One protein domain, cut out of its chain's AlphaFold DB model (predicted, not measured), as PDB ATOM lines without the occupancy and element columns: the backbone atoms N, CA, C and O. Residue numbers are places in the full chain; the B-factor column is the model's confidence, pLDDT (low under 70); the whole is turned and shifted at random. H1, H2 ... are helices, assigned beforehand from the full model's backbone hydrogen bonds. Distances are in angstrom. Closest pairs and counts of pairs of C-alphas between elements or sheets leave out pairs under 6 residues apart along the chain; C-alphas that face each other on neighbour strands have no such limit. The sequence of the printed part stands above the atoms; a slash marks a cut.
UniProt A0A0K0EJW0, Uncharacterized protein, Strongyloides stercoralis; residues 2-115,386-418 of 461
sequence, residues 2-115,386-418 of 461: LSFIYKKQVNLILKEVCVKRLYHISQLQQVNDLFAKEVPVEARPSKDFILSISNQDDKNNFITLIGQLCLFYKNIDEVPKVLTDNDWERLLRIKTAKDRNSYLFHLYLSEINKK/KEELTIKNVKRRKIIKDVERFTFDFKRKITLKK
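AT A GLANCE: This is residues 2 to 115 and 386 to 418 of the 461 residues of an uncharacterized protein of Strongyloides stercoralis (UniProt A0A0K0EJW0). A long helix, H7, runs beside a core helix, H4, in the opposite direction, and shorter helices gather round H4. H5 crosses H4, H6 starts next to H7 and slants away, and H2 and H3 lie farther out with a long loop between them; residues 2 to 9 of H1 and 386 to 391 of H7 stick out. The printed part has 147 residues with seven named helices, H1 to H7 in chain order, and no named strand: all helix. It is compact, with a radius of gyration of the C-alphas of 15.6 A and spans of 50 by 39 by 25 A.

IN THESE COORDINATES: H7, residues 386 to 418, is 47.7 A long and ends at C-alpha 418 (145.697, 210.784, 191.266). H4 is residues 56 to 75, 29.1 A, beginning at C-alpha 56 (156.059, 208.374, 195.803). H6 is residues 97 to 113, 24.4 A, and H1 is residues 2 to 16, 20.4 A, from C-alpha 2 (132.812, 218.819, 222.741). H2 is residues 27 to 34, H3 47 to 52 and H5 85 to 93.

HOW THE PARTS SIT: H7, with residues 399 to 414 alone, touches H4 at a shallow tilt of 29 degrees, opposite ways; the closest C-alphas, of Gln 68 and Val 403, are 5.8 A apart. H6, with residues 97 to 101 alone, touches residues 400 to 404 alone of H7, at a steep tilt of 50 degrees, opposite ways; the closest C-alphas, of Ala 97 and Glu 404, are 6.2 A apart. H5 touches residues 61 to 65 of H4, about perpendicular at 75 degrees, closest at C-alphas 62 and 92, 6.5 A. H2 and H3 only just touch, with 3 pairs of C-alphas within 8 A, the closest Leu 28 and Lys 47, 7.2 A. H1 touches no helix but is near H4 and H7. In H1 to H7 every O i to N i+4 pair is within hydrogen-bond range.

THE WHOLE: The C-alphas farthest apart, of His 24 and Lys 386, are 51.1 A apart. Residues 116 to 385 are not printed, and C-alphas 115 and 386 are 26.8 A apart across the cut. The link from H2 to H3 is long, at 12 residues. Mean pLDDT of the printed part is 76.9; residues 2 to 34, 36 to 37 and 115 are under 70.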
ATOM      1  N   LEU A   2     131.674 219.714 223.055       27.61
ATOM      2  CA  LEU A   2     132.812 218.819 222.741       27.61
ATOM      3  C   LEU A   2     132.787 218.224 221.315       27.61
ATOM      4  O   LEU A   2     133.805 218.206 220.633       27.61
ATOM      5  N   SER A   3     131.613 217.830 220.809       31.16
ATOM      6  CA  SER A   3     131.436 217.339 219.427       31.16
ATOM      7  C   SER A   3     131.732 218.403 218.351       31.16
ATOM      8  O   SER A   3     132.249 218.074 217.282       31.16
ATOM      9  N   PHE A   4     131.450 219.680 218.633       30.75
ATOM     10  CA  PHE A   4     131.630 220.785 217.686       30.75
ATOM     11  C   PHE A   4     133.084 221.266 217.649       30.75
ATOM     12  O   PHE A   4     133.633 221.480 216.569       30.75
ATOM     13  N   ILE A   5     133.735 221.334 218.818       34.61
ATOM     14  CA  ILE A   5     135.178 221.595 218.942       34.61
ATOM     15  C   ILE A   5     135.964 220.503 218.201       34.61
ATOM     16  O   ILE A   5     136.826 220.812 217.382       34.61
ATOM     17  N   TYR A   6     135.570 219.237 218.368       36.45
ATOM     18  CA  TYR A   6     136.209 218.097 217.711       36.45
ATOM     19  C   TYR A   6     136.052 218.111 216.180       36.45
ATOM     20  O   TYR A   6     137.023 217.943 215.445       36.45
ATOM     21  N   LYS A   7     134.848 218.397 215.658       41.13
ATOM     22  CA  LYS A   7     134.602 218.478 214.203       41.13
ATOM     23  C   LYS A   7     135.336 219.660 213.558       41.13
ATOM     24  O   LYS A   7     135.760 219.561 212.407       41.13
ATOM     25  N   LYS A   8     135.503 220.771 214.287       38.95
ATOM     26  CA  LYS A   8     136.281 221.938 213.843       38.95
ATOM     27  C   LYS A   8     137.787 221.646 213.864       38.95
ATOM     28  O   LYS A   8     138.471 222.078 212.947       38.95
ATOM     29  N   GLN A   9     138.272 220.852 214.822       46.30
ATOM     30  CA  GLN A   9     139.682 220.453 214.951       46.30
ATOM     31  C   GLN A   9     140.118 219.373 213.956       46.30
ATOM     32  O   GLN A   9     141.164 219.527 213.339       46.30
ATOM     33  N   VAL A  10     139.305 218.338 213.709       43.24
ATOM     34  CA  VAL A  10     139.570 217.377 212.619       43.24
ATOM     35  C   VAL A  10     139.562 218.102 211.275       43.24
ATOM     36  O   VAL A  10     140.420 217.858 210.434       43.24
ATOM     37  N   ASN A  11     138.650 219.062 211.088       45.36
ATOM     38  CA  ASN A  11     138.693 219.939 209.923       45.36
ATOM     39  C   ASN A  11     139.913 220.859 209.914       45.36
ATOM     40  O   ASN A  11     140.378 221.150 208.826       45.36
ATOM     41  N   LEU A  12     140.427 221.316 211.061       42.27
ATOM     42  CA  LEU A  12     141.648 222.122 211.122       42.27
ATOM     43  C   LEU A  12     142.853 221.285 210.704       42.27
ATOM     44  O   LEU A  12     143.553 221.698 209.801       42.27
ATOM     45  N   ILE A  13     143.010 220.062 211.214       45.34
ATOM     46  CA  ILE A  13     144.061 219.139 210.754       45.34
ATOM     47  C   ILE A  13     143.875 218.843 209.255       45.34
ATOM     48  O   ILE A  13     144.822 218.907 208.486       45.34
ATOM     49  N   LEU A  14     142.645 218.619 208.781       43.11
ATOM     50  CA  LEU A  14     142.367 218.377 207.357       43.11
ATOM     51  C   LEU A  14     142.454 219.629 206.453       43.11
ATOM     52  O   LEU A  14     142.515 219.452 205.232       43.11
ATOM     53  N   LYS A  15     142.406 220.854 207.005       43.88
ATOM     54  CA  LYS A  15     142.477 222.145 206.284       43.88
ATOM     55  C   LYS A  15     143.868 222.781 206.359       43.88
ATOM     56  O   LYS A  15     144.300 223.349 205.359       43.88
ATOM     57  N   GLU A  16     144.551 222.688 207.497       40.78
ATOM     58  CA  GLU A  16     145.934 223.137 207.717       40.78
ATOM     59  C   GLU A  16     146.934 222.170 207.089       40.78
ATOM     60  O   GLU A  16     147.896 222.631 206.474       40.78
ATOM     61  N   VAL A  17     146.628 220.863 207.045       39.79
ATOM     62  CA  VAL A  17     147.219 219.940 206.059       39.79
ATOM     63  C   VAL A  17     146.569 220.217 204.699       39.79
ATOM     64  O   VAL A  17     145.881 219.401 204.081       39.79
ATOM     65  N   CYS A  18     146.748 221.451 204.238       36.62
ATOM     66  CA  CYS A  18     146.413 221.909 202.913       36.62
ATOM     67  C   CYS A  18     147.239 221.072 201.942       36.62
ATOM     68  O   CYS A  18     148.400 221.363 201.668       36.62
ATOM     69  N   VAL A  19     146.623 220.036 201.372       40.20
ATOM     70  CA  VAL A  19     147.260 219.111 200.423       40.20
ATOM     71  C   VAL A  19     147.800 219.839 199.171       40.20
ATOM     72  O   VAL A  19     148.464 219.228 198.341       40.20
ATOM     73  N   LYS A  20     147.499 221.136 198.986       35.90
ATOM     74  CA  LYS A  20     148.096 222.010 197.958       35.90
ATOM     75  C   LYS A  20     149.488 222.553 198.334       35.90
ATOM     76  O   LYS A  20     150.280 222.775 197.430       35.90
ATOM     77  N   ARG A  21     149.825 222.712 199.624       33.45
ATOM     78  CA  ARG A  21     151.167 223.151 200.076       33.45
ATOM     79  C   ARG A  21     152.223 222.033 200.037       33.45
ATOM     80  O   ARG A  21     153.409 222.326 200.082       33.45
ATOM     81  N   LEU A  22     151.801 220.775 199.872       38.85
ATOM     82  CA  LEU A  22     152.657 219.578 199.919       38.85
ATOM     83  C   LEU A  22     153.592 219.376 198.707       38.85
ATOM     84  O   LEU A  22     154.459 218.513 198.752       38.85
ATOM     85  N   TYR A  23     153.445 220.126 197.611       35.99
ATOM     86  CA  TYR A  23     154.196 219.832 196.377       35.99
ATOM     87  C   TYR A  23     155.438 220.704 196.132       35.99
ATOM     88  O   TYR A  23     156.235 220.340 195.274       35.99
ATOM     89  N   HIS A  24     155.644 221.812 196.860       35.61
ATOM     90  CA  HIS A  24     156.641 222.826 196.455       35.61
ATOM     91  C   HIS A  24     157.682 223.267 197.498       35.61
ATOM     92  O   HIS A  24     158.566 224.044 197.154       35.61
ATOM     93  N   ILE A  25     157.635 222.779 198.738       35.53
ATOM     94  CA  ILE A  25     158.615 223.132 199.787       35.53
ATOM     95  C   ILE A  25     159.580 221.954 200.006       35.53
ATOM     96  O   ILE A  25     159.176 220.809 199.806       35.53
ATOM     97  N   SER A  26     160.840 222.195 200.392       45.83
ATOM     98  CA  SER A  26     161.806 221.117 200.665       45.83
ATOM     99  C   SER A  26     161.198 220.072 201.618       45.83
ATOM    100  O   SER A  26     160.522 220.417 202.591       45.83
ATOM    101  N   GLN A  27     161.382 218.785 201.305       54.23
ATOM    102  CA  GLN A  27     160.701 217.662 201.976       54.23
ATOM    103  C   GLN A  27     160.834 217.714 203.511       54.23
ATOM    104  O   GLN A  27     159.890 217.387 204.225       54.23
ATOM    105  N   LEU A  28     161.969 218.208 204.017       51.55
ATOM    106  CA  LEU A  28     162.264 218.357 205.445       51.55
ATOM    107  C   LEU A  28     161.378 219.384 206.159       51.55
ATOM    108  O   LEU A  28     160.915 219.130 207.270       51.55
ATOM    109  N   GLN A  29     161.123 220.541 205.543       56.96
ATOM    110  CA  GLN A  29     160.335 221.595 206.184       56.96
ATOM    111  C   GLN A  29     158.851 221.207 206.251       56.96
ATOM    112  O   GLN A  29     158.212 221.405 207.277       56.96
ATOM    113  N   GLN A  30     158.346 220.517 205.220       59.96
ATOM    114  CA  GLN A  30     156.986 219.966 205.217       59.96
ATOM    115  C   GLN A  30     156.767 218.914 206.312       59.96
ATOM    116  O   GLN A  30     155.720 218.896 206.953       59.96
ATOM    117  N   VAL A  31     157.742 218.024 206.519       63.53
ATOM    118  CA  VAL A  31     157.658 216.979 207.547       63.53
ATOM    119  C   VAL A  31     157.687 217.592 208.949       63.53
ATOM    120  O   VAL A  31     156.883 217.210 209.796       63.53
ATOM    121  N   ASN A  32     158.532 218.601 209.177       67.24
ATOM    122  CA  ASN A  32     158.567 219.330 210.447       67.24
ATOM    123  C   ASN A  32     157.252 220.064 210.747       67.24
ATOM    124  O   ASN A  32     156.792 220.031 211.889       67.24
ATOM    125  N   ASP A  33     156.622 220.660 209.732       69.90
ATOM    126  CA  ASP A  33     155.309 221.296 209.873       69.90
ATOM    127  C   ASP A  33     154.207 220.268 210.189       69.90
ATOM    128  O   ASP A  33     153.294 220.551 210.962       69.90
ATOM    129  N   LEU A  34     154.290 219.048 209.641       67.76
ATOM    130  CA  LEU A  34     153.328 217.974 209.924       67.76
ATOM    131  C   LEU A  34     153.424 217.450 211.362       67.76
ATOM    132  O   LEU A  34     152.409 217.049 211.925       67.76
ATOM    133  N   PHE A  35     154.612 217.489 211.970       74.45
ATOM    134  CA  PHE A  35     154.808 217.122 213.374       74.45
ATOM    135  C   PHE A  35     154.274 218.158 214.370       74.45
ATOM    136  O   PHE A  35     154.387 217.923 215.575       74.45
ATOM    137  N   ALA A  36     153.729 219.291 213.896       60.31
ATOM    138  CA  ALA A  36     153.372 220.459 214.696       60.31
ATOM    139  C   ALA A  36     152.803 220.103 216.083       60.31
ATOM    140  O   ALA A  36     151.654 219.693 216.235       60.31
ATOM    141  N   LYS A  37     153.651 220.325 217.095       67.10
ATOM    142  CA  LYS A  37     153.413 220.320 218.550       67.10
ATOM    143  C   LYS A  37     153.061 218.995 219.232       67.10
ATOM    144  O   LYS A  37     153.367 218.877 220.409       67.10
ATOM    145  N   GLU A  38     152.465 218.025 218.549       78.07
ATOM    146  CA  GLU A  38     151.928 216.831 219.228       78.07
ATOM    147  C   GLU A  38     152.970 215.714 219.412       78.07
ATOM    148  O   GLU A  38     152.896 214.964 220.378       78.07
ATOM    149  N   VAL A  39     153.951 215.590 218.506       84.53
ATOM    150  CA  VAL A  39     154.995 214.550 218.592       84.53
ATOM    151  C   VAL A  39     156.273 215.142 219.214       84.53
ATOM    152  O   VAL A  39     156.800 216.124 218.656       84.53
ATOM    153  N   PRO A  40     156.787 214.561 220.325       86.37
ATOM    154  CA  PRO A  40     158.051 214.953 220.952       86.37
ATOM    155  C   PRO A  40     159.202 214.992 219.949       86.37
ATOM    156  O   PRO A  40     159.189 214.257 218.963       86.37
ATOM    157  N   VAL A  41     160.200 215.846 220.182       86.50
ATOM    158  CA  VAL A  41     161.338 215.997 219.257       86.50
ATOM    159  C   VAL A  41     162.123 214.689 219.162       86.50
ATOM    160  O   VAL A  41     162.528 214.294 218.073       86.50
ATOM    161  N   GLU A  42     162.237 213.981 220.279       88.63
ATOM    162  CA  GLU A  42     162.938 212.711 220.445       88.63
ATOM    163  C   GLU A  42     162.206 211.528 219.785       88.63
ATOM    164  O   GLU A  42     162.799 210.477 219.556       88.63
ATOM    165  N   ALA A  43     160.922 211.686 219.455       90.67
ATOM    166  CA  ALA A  43     160.132 210.694 218.726       90.67
ATOM    167  C   ALA A  43     160.123 210.929 217.204       90.67
ATOM    168  O   ALA A  43     159.497 210.168 216.459       90.67
ATOM    169  N   ARG A  44     160.769 211.992 216.709       90.42
ATOM    170  CA  ARG A  44     160.817 212.304 215.272       90.42
ATOM    171  C   ARG A  44     161.902 211.481 214.573       90.42
ATOM    172  O   ARG A  44     162.931 211.206 215.181       90.42
ATOM    173  N   PRO A  45     161.700 211.119 213.296       90.82
ATOM    174  CA  PRO A  45     162.709 210.404 212.533       90.82
ATOM    175  C   PRO A  45     163.889 211.323 212.219       90.82
ATOM    176  O   PRO A  45     163.737 212.551 212.144       90.82
ATOM    177  N   SER A  46     165.053 210.730 211.971       89.44
ATOM    178  CA  SER A  46     166.224 211.473 211.522       89.44
ATOM    179  C   SER A  46     166.011 212.087 210.132       89.44
ATOM    180  O   SER A  46     165.145 211.686 209.343       89.44
ATOM    181  N   LYS A  47     166.838 213.086 209.801       86.58
ATOM    182  CA  LYS A  47     166.831 213.693 208.463       86.58
ATOM    183  C   LYS A  47     167.202 212.673 207.387       86.58
ATOM    184  O   LYS A  47     166.598 212.690 206.316       86.58
ATOM    185  N   ASP A  48     168.139 211.783 207.691       87.28
ATOM    186  CA  ASP A  48     168.627 210.762 206.764       87.28
ATOM    187  C   ASP A  48     167.533 209.739 206.460       87.28
ATOM    188  O   ASP A  48     167.306 209.397 205.297       87.28
ATOM    189  N   PHE A  49     166.756 209.350 207.475       88.91
ATOM    190  CA  PHE A  49     165.586 208.502 207.285       88.91
ATOM    191  C   PHE A  49     164.558 209.151 206.354       88.91
ATOM    192  O   PHE A  49     164.097 208.515 205.408       88.91
ATOM    193  N   ILE A  50     164.231 210.432 206.555       86.05
ATOM    194  CA  ILE A  50     163.280 211.151 205.689       86.05
ATOM    195  C   ILE A  50     163.775 211.174 204.233       86.05
ATOM    196  O   ILE A  50     162.981 210.971 203.313       86.05
ATOM    197  N   LEU A  51     165.077 211.398 204.021       83.86
ATOM    198  CA  LEU A  51     165.691 211.424 202.690       83.86
ATOM    199  C   LEU A  51     165.745 210.039 202.027       83.86
ATOM    200  O   LEU A  51     165.678 209.958 200.800       83.86
ATOM    201  N   SER A  52     165.807 208.958 202.811       87.30
ATOM    202  CA  SER A  52     165.799 207.581 202.294       87.30
ATOM    203  C   SER A  52     164.485 207.206 201.587       87.30
ATOM    204  O   SER A  52     164.467 206.348 200.700       87.30
ATOM    205  N   ILE A  53     163.379 207.885 201.915       86.39
ATOM    206  CA  ILE A  53     162.053 207.627 201.343       86.39
ATOM    207  C   ILE A  53     161.955 208.276 199.955       86.39
ATOM    208  O   ILE A  53     161.473 209.398 199.781       86.39
ATOM    209  N   SER A  54     162.405 207.556 198.930       79.45
ATOM    210  CA  SER A  54     162.467 208.053 197.549       79.45
ATOM    211  C   SER A  54     161.145 207.896 196.785       79.45
ATOM    212  O   SER A  54     160.686 208.841 196.130       79.45
ATOM    213  N   ASN A  55     160.506 206.730 196.897       83.47
ATOM    214  CA  ASN A  55     159.309 206.349 196.147       83.47
ATOM    215  C   ASN A  55     158.069 207.163 196.559       83.47
ATOM    216  O   ASN A  55     157.800 207.386 197.739       83.47
ATOM    217  N   GLN A  56     157.263 207.576 195.578       81.29
ATOM    218  CA  GLN A  56     156.059 208.374 195.803       81.29
ATOM    219  C   GLN A  56     154.999 207.647 196.642       81.29
ATOM    220  O   GLN A  56     154.305 208.287 197.437       81.29
ATOM    221  N   ASP A  57     154.843 206.334 196.475       83.96
ATOM    222  CA  ASP A  57     153.874 205.575 197.271       83.96
ATOM    223  C   ASP A  57     154.339 205.421 198.725       83.96
ATOM    224  O   ASP A  57     153.529 205.581 199.641       83.96
ATOM    225  N   ASP A  58     155.643 205.260 198.951       85.67
ATOM    226  CA  ASP A  58     156.225 205.234 200.296       85.67
ATOM    227  C   ASP A  58     156.127 206.601 200.975       85.67
ATOM    228  O   ASP A  58     155.747 206.675 202.143       85.67
ATOM    229  N   LYS A  59     156.304 207.702 200.231       84.73
ATOM    230  CA  LYS A  59     156.034 209.064 200.731       84.73
ATOM    231  C   LYS A  59     154.584 209.238 201.173       84.73
ATOM    232  O   LYS A  59     154.321 209.783 202.243       84.73
ATOM    233  N   ASN A  60     153.624 208.756 200.385       86.13
ATOM    234  CA  ASN A  60     152.207 208.824 200.753       86.13
ATOM    235  C   ASN A  60     151.906 207.992 202.011       86.13
ATOM    236  O   ASN A  60     151.150 208.431 202.886       86.13
ATOM    237  N   ASN A  61     152.502 206.802 202.115       88.46
ATOM    238  CA  ASN A  61     152.386 205.941 203.291       88.46
ATOM    239  C   ASN A  61     153.017 206.588 204.529       88.46
ATOM    240  O   ASN A  61     152.424 206.528 205.607       88.46
ATOM    241  N   PHE A  62     154.152 207.265 204.364       90.75
ATOM    242  CA  PHE A  62     154.845 207.995 205.417       90.75
ATOM    243  C   PHE A  62     154.047 209.193 205.928       90.75
ATOM    244  O   PHE A  62     153.837 209.310 207.130       90.75
ATOM    245  N   ILE A  63     153.484 210.019 205.041       86.24
ATOM    246  CA  ILE A  63     152.609 211.129 205.458       86.24
ATOM    247  C   ILE A  63     151.368 210.596 206.186       86.24
ATOM    248  O   ILE A  63     150.949 211.146 207.205       86.24
ATOM    249  N   THR A  64     150.793 209.492 205.693       88.65
ATOM    250  CA  THR A  64     149.677 208.824 206.377       88.65
ATOM    251  C   THR A  64     150.093 208.390 207.781       88.65
ATOM    252  O   THR A  64     149.351 208.623 208.731       88.65
ATOM    253  N   LEU A  65     151.272 207.774 207.923       92.05
ATOM    254  CA  LEU A  65     151.814 207.342 209.208       92.05
ATOM    255  C   LEU A  65     152.030 208.521 210.165       92.05
ATOM    256  O   LEU A  65     151.583 208.430 211.303       92.05
ATOM    257  N   ILE A  66     152.631 209.627 209.712       90.25
ATOM    258  CA  ILE A  66     152.812 210.833 210.536       90.25
ATOM    259  C   ILE A  66     151.462 211.307 211.078       90.25
ATOM    260  O   ILE A  66     151.311 211.484 212.282       90.25
ATOM    261  N   GLY A  67     150.445 211.424 210.218       88.06
ATOM    262  CA  GLY A  67     149.114 211.847 210.656       88.06
ATOM    263  C   GLY A  67     148.468 210.891 211.666       88.06
ATOM    264  O   GLY A  67     147.815 211.339 212.607       88.06
ATOM    265  N   GLN A  68     148.684 209.579 211.523       91.58
ATOM    266  CA  GLN A  68     148.241 208.607 212.527       91.58
ATOM    267  C   GLN A  68     148.986 208.776 213.857       91.58
ATOM    268  O   GLN A  68     148.353 208.741 214.908       91.58
ATOM    269  N   LEU A  69     150.305 208.976 213.820       92.47
ATOM    270  CA  LEU A  69     151.118 209.175 215.019       92.47
ATOM    271  C   LEU A  69     150.732 210.458 215.747       92.47
ATOM    272  O   LEU A  69     150.500 210.400 216.948       92.47
ATOM    273  N   CYS A  70     150.539 211.577 215.048       90.24
ATOM    274  CA  CYS A  70     150.039 212.810 215.662       90.24
ATOM    275  C   CYS A  70     148.716 212.584 216.411       90.24
ATOM    276  O   CYS A  70     148.525 213.105 217.505       90.24
ATOM    277  N   LEU A  71     147.806 211.773 215.858       89.31
ATOM    278  CA  LEU A  71     146.559 211.417 216.539       89.31
ATOM    279  C   LEU A  71     146.777 210.492 217.742       89.31
ATOM    280  O   LEU A  71     146.050 210.622 218.726       89.31
ATOM    281  N   PHE A  72     147.735 209.566 217.681       92.91
ATOM    282  CA  PHE A  72     148.076 208.726 218.827       92.91
ATOM    283  C   PHE A  72     148.703 209.549 219.952       92.91
ATOM    284  O   PHE A  72     148.148 209.546 221.044       92.91
ATOM    285  N   TYR A  73     149.758 210.319 219.680       92.04
ATOM    286  CA  TYR A  73     150.443 211.148 220.681       92.04
ATOM    287  C   TYR A  73     149.535 212.202 221.324       92.04
ATOM    288  O   TYR A  73     149.661 212.483 222.508       92.04
ATOM    289  N   LYS A  74     148.566 212.743 220.577       88.57
ATOM    290  CA  LYS A  74     147.605 213.721 221.104       88.57
ATOM    291  C   LYS A  74     146.574 213.125 222.070       88.57
ATOM    292  O   LYS A  74     146.049 213.836 222.921       88.57
ATOM    293  N   ASN A  75     146.180 211.864 221.868       88.33
ATOM    294  CA  ASN A  75     145.005 211.286 222.535       88.33
ATOM    295  C   ASN A  75     145.320 210.083 223.439       88.33
ATOM    296  O   ASN A  75     144.424 209.618 224.146       88.33
ATOM    297  N   ILE A  76     146.533 209.532 223.370       89.02
ATOM    298  CA  ILE A  76     146.968 208.358 224.129       89.02
ATOM    299  C   ILE A  76     148.233 208.730 224.898       89.02
ATOM    300  O   ILE A  76     149.261 208.986 224.284       89.02
ATOM    301  N   ASP A  77     148.168 208.668 226.227       86.85
ATOM    302  CA  ASP A  77     149.327 208.937 227.095       86.85
ATOM    303  C   ASP A  77     150.362 207.791 227.065       86.85
ATOM    304  O   ASP A  77     151.547 207.984 227.316       86.85
ATOM    305  N   GLU A  78     149.918 206.577 226.730       89.00
ATOM    306  CA  GLU A  78     150.721 205.347 226.677       89.00
ATOM    307  C   GLU A  78     151.410 205.150 225.316       89.00
ATOM    308  O   GLU A  78     151.168 204.166 224.599       89.00
ATOM    309  N   VAL A  79     152.236 206.122 224.947       91.74
ATOM    310  CA  VAL A  79     153.058 206.135 223.732       91.74
ATOM    311  C   VAL A  79     154.530 206.354 224.106       91.74
ATOM    312  O   VAL A  79     154.807 207.005 225.113       91.74
ATOM    313  N   PRO A  80     155.486 205.804 223.337       92.53
ATOM    314  CA  PRO A  80     156.907 205.939 223.647       92.53
ATOM    315  C   PRO A  80     157.356 207.391 223.469       92.53
ATOM    316  O   PRO A  80     156.897 208.078 222.554       92.53
ATOM    317  N   LYS A  81     158.265 207.877 224.314       91.39
ATOM    318  CA  LYS A  81     158.790 209.249 224.206       91.39
ATOM    319  C   LYS A  81     159.879 209.371 223.150       91.39
ATOM    320  O   LYS A  81     160.040 210.440 222.571       91.39
ATOM    321  N   VAL A  82     160.593 208.276 222.899       91.37
ATOM    322  CA  VAL A  82     161.698 208.194 221.941       91.37
ATOM    323  C   VAL A  82     161.370 207.145 220.883       91.37
ATOM    324  O   VAL A  82     160.910 206.052 221.214       91.37
ATOM    325  N   LEU A  83     161.610 207.470 219.613       93.41
ATOM    326  CA  LEU A  83     161.487 206.540 218.487       93.41
ATOM    327  C   LEU A  83     162.766 206.583 217.660       93.41
ATOM    328  O   LEU A  83     163.217 207.656 217.271       93.41
ATOM    329  N   THR A  84     163.327 205.416 217.360       92.52
ATOM    330  CA  THR A  84     164.498 205.294 216.483       92.52
ATOM    331  C   THR A  84     164.085 205.200 215.013       92.52
ATOM    332  O   THR A  84     162.937 204.878 214.698       92.52
ATOM    333  N   ASP A  85     165.017 205.411 214.080       91.36
ATOM    334  CA  ASP A  85     164.742 205.236 212.643       91.36
ATOM    335  C   ASP A  85     164.298 203.806 212.296       91.36
ATOM    336  O   ASP A  85     163.420 203.609 211.455       91.36
ATOM    337  N   ASN A  86     164.815 202.805 213.016       89.71
ATOM    338  CA  ASN A  86     164.356 201.420 212.897       89.71
ATOM    339  C   ASN A  86     162.883 201.274 213.317       89.71
ATOM    340  O   ASN A  86     162.125 200.541 212.681       89.71
ATOM    341  N   ASP A  87     162.440 201.987 214.359       91.64
ATOM    342  CA  ASP A  87     161.029 201.994 214.765       91.64
ATOM    343  C   ASP A  87     160.139 202.631 213.698       91.64
ATOM    344  O   ASP A  87     159.053 202.123 213.406       91.64
ATOM    345  N   TRP A  88     160.612 203.711 213.077       93.17
ATOM    346  CA  TRP A  88     159.932 204.368 211.965       93.17
ATOM    347  C   TRP A  88     159.806 203.463 210.739       93.17
ATOM    348  O   TRP A  88     158.718 203.353 210.160       93.17
ATOM    349  N   GLU A  89     160.876 202.759 210.374       90.53
ATOM    350  CA  GLU A  89     160.861 201.785 209.285       90.53
ATOM    351  C   GLU A  89     159.848 200.658 209.548       90.53
ATOM    352  O   GLU A  89     159.063 200.277 208.673       90.53
ATOM    353  N   ARG A  90     159.796 200.156 210.787       87.22
ATOM    354  CA  ARG A  90     158.828 199.129 211.201       87.22
ATOM    355  C   ARG A  90     157.396 199.647 211.143       87.22
ATOM    356  O   ARG A  90     156.527 198.986 210.571       87.22
ATOM    357  N   LEU A  91     157.134 200.839 211.673       92.89
ATOM    358  CA  LEU A  91     155.811 201.471 211.644       92.89
ATOM    359  C   LEU A  91     155.289 201.671 210.213       92.89
ATOM    360  O   LEU A  91     154.089 201.487 209.968       92.89
ATOM    361  N   LEU A  92     156.174 201.993 209.263       90.74
ATOM    362  CA  LEU A  92     155.840 202.075 207.839       90.74
ATOM    363  C   LEU A  92     155.372 200.728 207.274       90.74
ATOM    364  O   LEU A  92     154.371 200.689 206.554       90.74
ATOM    365  N   ARG A  93     156.042 199.630 207.642       86.92
ATOM    366  CA  ARG A  93     155.721 198.264 207.186       86.92
ATOM    367  C   ARG A  93     154.419 197.720 207.789       86.92
ATOM    368  O   ARG A  93     153.702 196.966 207.125       86.92
ATOM    369  N   ILE A  94     154.065 198.113 209.019       87.25
ATOM    370  CA  ILE A  94     152.807 197.697 209.662       87.25
ATOM    371  C   ILE A  94     151.606 198.285 208.904       87.25
ATOM    372  O   ILE A  94     151.498 199.495 208.722       87.25
ATOM    373  N   LYS A  95     150.659 197.431 208.491       84.58
ATOM    374  CA  LYS A  95     149.555 197.820 207.588       84.58
ATOM    375  C   LYS A  95     148.367 198.496 208.275       84.58
ATOM    376  O   LYS A  95     147.690 199.308 207.643       84.58
ATOM    377  N   THR A  96     148.061 198.134 209.523       87.41
ATOM    378  CA  THR A  96     146.833 198.576 210.204       87.41
ATOM    379  C   THR A  96     147.126 199.563 211.331       87.41
ATOM    380  O   THR A  96     148.137 199.454 212.024       87.41
ATOM    381  N   ALA A  97     146.218 200.518 211.549       89.60
ATOM    382  CA  ALA A  97     146.321 201.469 212.658       89.60
ATOM    383  C   ALA A  97     146.252 200.761 214.022       89.60
ATOM    384  O   ALA A  97     146.957 201.136 214.956       89.60
ATOM    385  N   LYS A  98     145.440 199.699 214.122       89.09
ATOM    386  CA  LYS A  98     145.347 198.866 215.324       89.09
ATOM    387  C   LYS A  98     146.693 198.231 215.679       89.09
ATOM    388  O   LYS A  98     147.104 198.321 216.831       89.09
ATOM    389  N   ASP A  99     147.379 197.637 214.704       86.07
ATOM    390  CA  ASP A  99     148.675 196.992 214.934       86.07
ATOM    391  C   ASP A  99     149.769 198.025 215.240       86.07
ATOM    392  O   ASP A  99     150.575 197.799 216.137       86.07
ATOM    393  N   ARG A 100     149.747 199.199 214.585       91.64
ATOM    394  CA  ARG A 100     150.647 200.324 214.909       91.64
ATOM    395  C   ARG A 100     150.476 200.783 216.357       91.64
ATOM    396  O   ARG A 100     151.461 200.931 217.066       91.64
ATOM    397  N   ASN A 101     149.237 200.932 216.827       92.10
ATOM    398  CA  ASN A 101     148.954 201.266 218.226       92.10
ATOM    399  C   ASN A 101     149.472 200.192 219.201       92.10
ATOM    400  O   ASN A 101     150.005 200.521 220.257       92.10
ATOM    401  N   SER A 102     149.324 198.908 218.857       87.19
ATOM    402  CA  SER A 102     149.871 197.809 219.662       87.19
ATOM    403  C   SER A 102     151.401 197.813 219.700       87.19
ATOM    404  O   SER A 102     151.968 197.537 220.755       87.19
ATOM    405  N   TYR A 103     152.062 198.147 218.588       91.34
ATOM    406  CA  TYR A 103     153.517 198.298 218.525       91.34
ATOM    407  C   TYR A 103     154.012 199.480 219.371       91.34
ATOM    408  O   TYR A 103     154.913 199.313 220.185       91.34
ATOM    409  N   LEU A 104     153.369 200.649 219.266       93.21
ATOM    410  CA  LEU A 104     153.701 201.815 220.097       93.21
ATOM    411  C   LEU A 104     153.552 201.503 221.587       93.21
ATOM    412  O   LEU A 104     154.436 201.810 222.375       93.21
ATOM    413  N   PHE A 105     152.472 200.823 221.975       89.83
ATOM    414  CA  PHE A 105     152.288 200.413 223.364       89.83
ATOM    415  C   PHE A 105     153.382 199.460 223.854       89.83
ATOM    416  O   PHE A 105     153.821 199.550 224.996       89.83
ATOM    417  N   HIS A 106     153.839 198.550 222.992       85.98
ATOM    418  CA  HIS A 106     154.963 197.676 223.305       85.98
ATOM    419  C   HIS A 106     156.249 198.476 223.553       85.98
ATOM    420  O   HIS A 106     156.919 198.235 224.555       85.98
ATOM    421  N   LEU A 107     156.558 199.455 222.695       89.81
ATOM    422  CA  LEU A 107     157.712 200.335 222.891       89.81
ATOM    423  C   LEU A 107     157.606 201.132 224.196       89.81
ATOM    424  O   LEU A 107     158.567 201.173 224.957       89.81
ATOM    425  N   TYR A 108     156.427 201.673 224.501       91.69
ATOM    426  CA  TYR A 108     156.158 202.372 225.760       91.69
ATOM    427  C   TYR A 108     156.434 201.495 226.992       91.69
ATOM    428  O   TYR A 108     157.140 201.914 227.907       91.69
ATOM    429  N   LEU A 109     155.944 200.249 227.001       84.39
ATOM    430  CA  LEU A 109     156.229 199.308 228.089       84.39
ATOM    431  C   LEU A 109     157.723 198.988 228.190       84.39
ATOM    432  O   LEU A 109     158.252 198.894 229.292       84.39
ATOM    433  N   SER A 110     158.413 198.846 227.055       83.88
ATOM    434  CA  SER A 110     159.859 198.611 227.055       83.88
ATOM    435  C   SER A 110     160.645 199.806 227.604       83.88
ATOM    436  O   SER A 110     161.638 199.610 228.291       83.88
ATOM    437  N   GLU A 111     160.185 201.038 227.362       85.79
ATOM    438  CA  GLU A 111     160.796 202.261 227.893       85.79
ATOM    439  C   GLU A 111     160.610 202.369 229.414       85.79
ATOM    440  O   GLU A 111     161.541 202.742 230.125       85.79
ATOM    441  N   ILE A 112     159.432 201.996 229.923       82.91
ATOM    442  CA  ILE A 112     159.157 201.969 231.366       82.91
ATOM    443  C   ILE A 112     159.969 200.878 232.060       82.91
ATOM    444  O   ILE A 112     160.589 201.152 233.083       82.91
ATOM    445  N   ASN A 113     160.007 199.672 231.491       74.99
ATOM    446  CA  ASN A 113     160.706 198.533 232.088       74.99
ATOM    447  C   ASN A 113     162.236 198.664 232.026       74.99
ATOM    448  O   ASN A 113     162.927 198.020 232.806       74.99
ATOM    449  N   LYS A 114     162.775 199.471 231.100       72.29
ATOM    450  CA  LYS A 114     164.217 199.746 230.996       72.29
ATOM    451  C   LYS A 114     164.744 200.680 232.073       72.29
ATOM    452  O   LYS A 114     165.957 200.754 232.226       72.29
ATOM    453  N   LYS A 115     163.887 201.423 232.778       58.00
ATOM    454  CA  LYS A 115     164.350 202.158 233.952       58.00
ATOM    455  C   LYS A 115     164.664 201.105 235.013       58.00
ATOM    456  O   LYS A 115     163.699 200.511 235.501       58.00
ATOM    457  N   LYS A 386     138.894 197.204 237.398       70.59
ATOM    458  CA  LYS A 386     138.190 196.650 236.233       70.59
ATOM    459  C   LYS A 386     137.413 197.743 235.507       70.59
ATOM    460  O   LYS A 386     137.498 197.838 234.279       70.59
ATOM    461  N   GLU A 387     136.692 198.586 236.239       77.43
ATOM    462  CA  GLU A 387     135.983 199.731 235.671       77.43
ATOM    463  C   GLU A 387     136.947 200.702 234.983       77.43
ATOM    464  O   GLU A 387     136.751 201.035 233.812       77.43
ATOM    465  N   GLU A 388     138.052 201.073 235.629       81.42
ATOM    466  CA  GLU A 388     139.055 201.959 235.036       81.42
ATOM    467  C   GLU A 388     139.654 201.371 233.746       81.42
ATOM    468  O   GLU A 388     139.712 202.043 232.706       81.42
ATOM    469  N   LEU A 389     140.018 200.084 233.757       77.65
ATOM    470  CA  LEU A 389     140.515 199.369 232.582       77.65
ATOM    471  C   LEU A 389     139.475 199.311 231.461       77.65
ATOM    472  O   LEU A 389     139.824 199.476 230.287       77.65
ATOM    473  N   THR A 390     138.196 199.092 231.775       79.66
ATOM    474  CA  THR A 390     137.134 199.097 230.756       79.66
ATOM    475  C   THR A 390     136.950 200.484 230.144       79.66
ATOM    476  O   THR A 390     136.919 200.596 228.914       79.66
ATOM    477  N   ILE A 391     136.937 201.549 230.953       84.46
ATOM    478  CA  ILE A 391     136.849 202.941 230.488       84.46
ATOM    479  C   ILE A 391     138.043 203.277 229.587       84.46
ATOM    480  O   ILE A 391     137.872 203.808 228.482       84.46
ATOM    481  N   LYS A 392     139.255 202.919 230.017       83.59
ATOM    482  CA  LYS A 392     140.496 203.113 229.260       83.59
ATOM    483  C   LYS A 392     140.468 202.367 227.926       83.59
ATOM    484  O   LYS A 392     140.757 202.951 226.879       83.59
ATOM    485  N   ASN A 393     140.013 201.115 227.923       82.54
ATOM    486  CA  ASN A 393     139.853 200.310 226.711       82.54
ATOM    487  C   ASN A 393     138.818 200.897 225.739       82.54
ATOM    488  O   ASN A 393     139.040 200.891 224.524       82.54
ATOM    489  N   VAL A 394     137.699 201.430 226.240       86.32
ATOM    490  CA  VAL A 394     136.677 202.096 225.416       86.32
ATOM    491  C   VAL A 394     137.231 203.374 224.782       86.32
ATOM    492  O   VAL A 394     137.090 203.555 223.567       86.32
ATOM    493  N   LYS A 395     137.921 204.224 225.560       88.42
ATOM    494  CA  LYS A 395     138.602 205.428 225.047       88.42
ATOM    495  C   LYS A 395     139.616 205.062 223.959       88.42
ATOM    496  O   LYS A 395     139.550 205.600 222.853       88.42
ATOM    497  N   ARG A 396     140.472 204.067 224.215       87.33
ATOM    498  CA  ARG A 396     141.484 203.587 223.261       87.33
ATOM    499  C   ARG A 396     140.860 203.068 221.963       87.33
ATOM    500  O   ARG A 396     141.331 203.402 220.879       87.33
ATOM    501  N   ARG A 397     139.761 202.306 222.036       88.92
ATOM    502  CA  ARG A 397     139.021 201.828 220.848       88.92
ATOM    503  C   ARG A 397     138.435 202.969 220.020       88.92
ATOM    504  O   ARG A 397     138.444 202.879 218.795       88.92
ATOM    505  N   LYS A 398     137.921 204.018 220.666       92.00
ATOM    506  CA  LYS A 398     137.401 205.203 219.972       92.00
ATOM    507  C   LYS A 398     138.510 205.911 219.189       92.00
ATOM    508  O   LYS A 398     138.334 206.152 218.002       92.00
ATOM    509  N   ILE A 399     139.670 206.116 219.815       90.50
ATOM    510  CA  ILE A 399     140.833 206.742 219.171       90.50
ATOM    511  C   ILE A 399     141.300 205.923 217.963       90.50
ATOM    512  O   ILE A 399     141.513 206.483 216.895       90.50
ATOM    513  N   ILE A 400     141.389 204.591 218.083       90.75
ATOM    514  CA  ILE A 400     141.747 203.724 216.945       90.75
ATOM    515  C   ILE A 400     140.768 203.920 215.777       90.75
ATOM    516  O   ILE A 400     141.216 204.075 214.644       90.75
ATOM    517  N   LYS A 401     139.454 203.974 216.036       92.01
ATOM    518  CA  LYS A 401     138.447 204.229 214.989       92.01
ATOM    519  C   LYS A 401     138.619 205.603 214.338       92.01
ATOM    520  O   LYS A 401     138.454 205.728 213.127       92.01
ATOM    521  N   ASP A 402     138.960 206.622 215.121       90.14
ATOM    522  CA  ASP A 402     139.211 207.971 214.605       90.14
ATOM    523  C   ASP A 402     140.463 207.997 213.707       90.14
ATOM    524  O   ASP A 402     140.445 208.596 212.630       90.14
ATOM    525  N   VAL A 403     141.517 207.267 214.086       91.16
ATOM    526  CA  VAL A 403     142.738 207.090 213.282       91.16
ATOM    527  C   VAL A 403     142.466 206.295 211.999       91.16
ATOM    528  O   VAL A 403     142.962 206.646 210.925       91.16
ATOM    529  N   GLU A 404     141.657 205.239 212.069       91.83
ATOM    530  CA  GLU A 404     141.221 204.470 210.896       91.83
ATOM    531  C   GLU A 404     140.417 205.342 209.927       91.83
ATOM    532  O   GLU A 404     140.670 205.324 208.720       91.83
ATOM    533  N   ARG A 405     139.509 206.172 210.452       90.64
ATOM    534  CA  ARG A 405     138.741 207.133 209.659       90.64
ATOM    535  C   ARG A 405     139.642 208.174 209.000       90.64
ATOM    536  O   ARG A 405     139.516 208.398 207.799       90.64
ATOM    537  N   PHE A 406     140.581 208.756 209.748       89.67
ATOM    538  CA  PHE A 406     141.592 209.663 209.199       89.67
ATOM    539  C   PHE A 406     142.357 209.007 208.042       89.67
ATOM    540  O   PHE A 406     142.496 209.591 206.969       89.67
ATOM    541  N   THR A 407     142.798 207.763 208.239       88.81
ATOM    542  CA  THR A 407     143.541 206.991 207.234       88.81
ATOM    543  C   THR A 407     142.720 206.786 205.966       88.81
ATOM    544  O   THR A 407     143.235 206.952 204.860       88.81
ATOM    545  N   PHE A 408     141.445 206.433 206.120       89.38
ATOM    546  CA  PHE A 408     140.519 206.256 205.009       89.38
ATOM    547  C   PHE A 408     140.304 207.564 204.238       89.38
ATOM    548  O   PHE A 408     140.480 207.595 203.018       89.38
ATOM    549  N   ASP A 409     139.995 208.656 204.941       86.90
ATOM    550  CA  ASP A 409     139.751 209.969 204.338       86.90
ATOM    551  C   ASP A 409     141.002 210.500 203.617       86.90
ATOM    552  O   ASP A 409     140.907 211.051 202.515       86.90
ATOM    553  N   PHE A 410     142.188 210.292 204.194       84.84
ATOM    554  CA  PHE A 410     143.459 210.699 203.599       84.84
ATOM    555  C   PHE A 410     143.793 209.895 202.335       84.84
ATOM    556  O   PHE A 410     144.064 210.481 201.284       84.84
ATOM    557  N   LYS A 411     143.687 208.558 202.388       85.89
ATOM    558  CA  LYS A 411     143.890 207.697 201.210       85.89
ATOM    559  C   LYS A 411     142.898 208.025 200.096       85.89
ATOM    560  O   LYS A 411     143.299 208.135 198.941       85.89
ATOM    561  N   ARG A 412     141.628 208.270 200.435       85.81
ATOM    562  CA  ARG A 412     140.605 208.695 199.471       85.81
ATOM    563  C   ARG A 412     140.983 210.009 198.782       85.81
ATOM    564  O   ARG A 412     140.860 210.098 197.564       85.81
ATOM    565  N   LYS A 413     141.478 211.006 199.525       82.22
ATOM    566  CA  LYS A 413     141.970 212.273 198.947       82.22
ATOM    567  C   LYS A 413     143.151 212.057 197.996       82.22
ATOM    568  O   LYS A 413     143.179 212.681 196.940       82.22
ATOM    569  N   ILE A 414     144.096 211.174 198.333       79.43
ATOM    570  CA  ILE A 414     145.213 210.830 197.435       79.43
ATOM    571  C   ILE A 414     144.690 210.201 196.141       79.43
ATOM    572  O   ILE A 414     145.101 210.611 195.057       79.43
ATOM    573  N   THR A 415     143.768 209.241 196.234       81.57
ATOM    574  CA  THR A 415     143.191 208.580 195.055       81.57
ATOM    575  C   THR A 415     142.439 209.564 194.162       81.57
ATOM    576  O   THR A 415     142.628 209.536 192.949       81.57
ATOM    577  N   LEU A 416     141.645 210.471 194.743       81.63
ATOM    578  CA  LEU A 416     140.953 211.523 193.991       81.63
ATOM    579  C   LEU A 416     141.941 212.435 193.259       81.63
ATOM    580  O   LEU A 416     141.774 212.661 192.069       81.63
ATOM    581  N   LYS A 417     143.029 212.853 193.913       78.29
ATOM    582  CA  LYS A 417     144.082 213.651 193.265       78.29
ATOM    583  C   LYS A 417     144.814 212.909 192.150       78.29
ATOM    584  O   LYS A 417     145.112 213.504 191.121       78.29
ATOM    585  N   LYS A 418     145.116 211.616 192.334       79.04
ATOM    586  CA  LYS A 418     145.697 210.784 191.266       79.04
ATOM    587  C   LYS A 418     144.746 210.716 190.064       79.04
ATOM    588  O   LYS A 418     145.213 210.773 188.929       79.04
TER     589      LYS A 418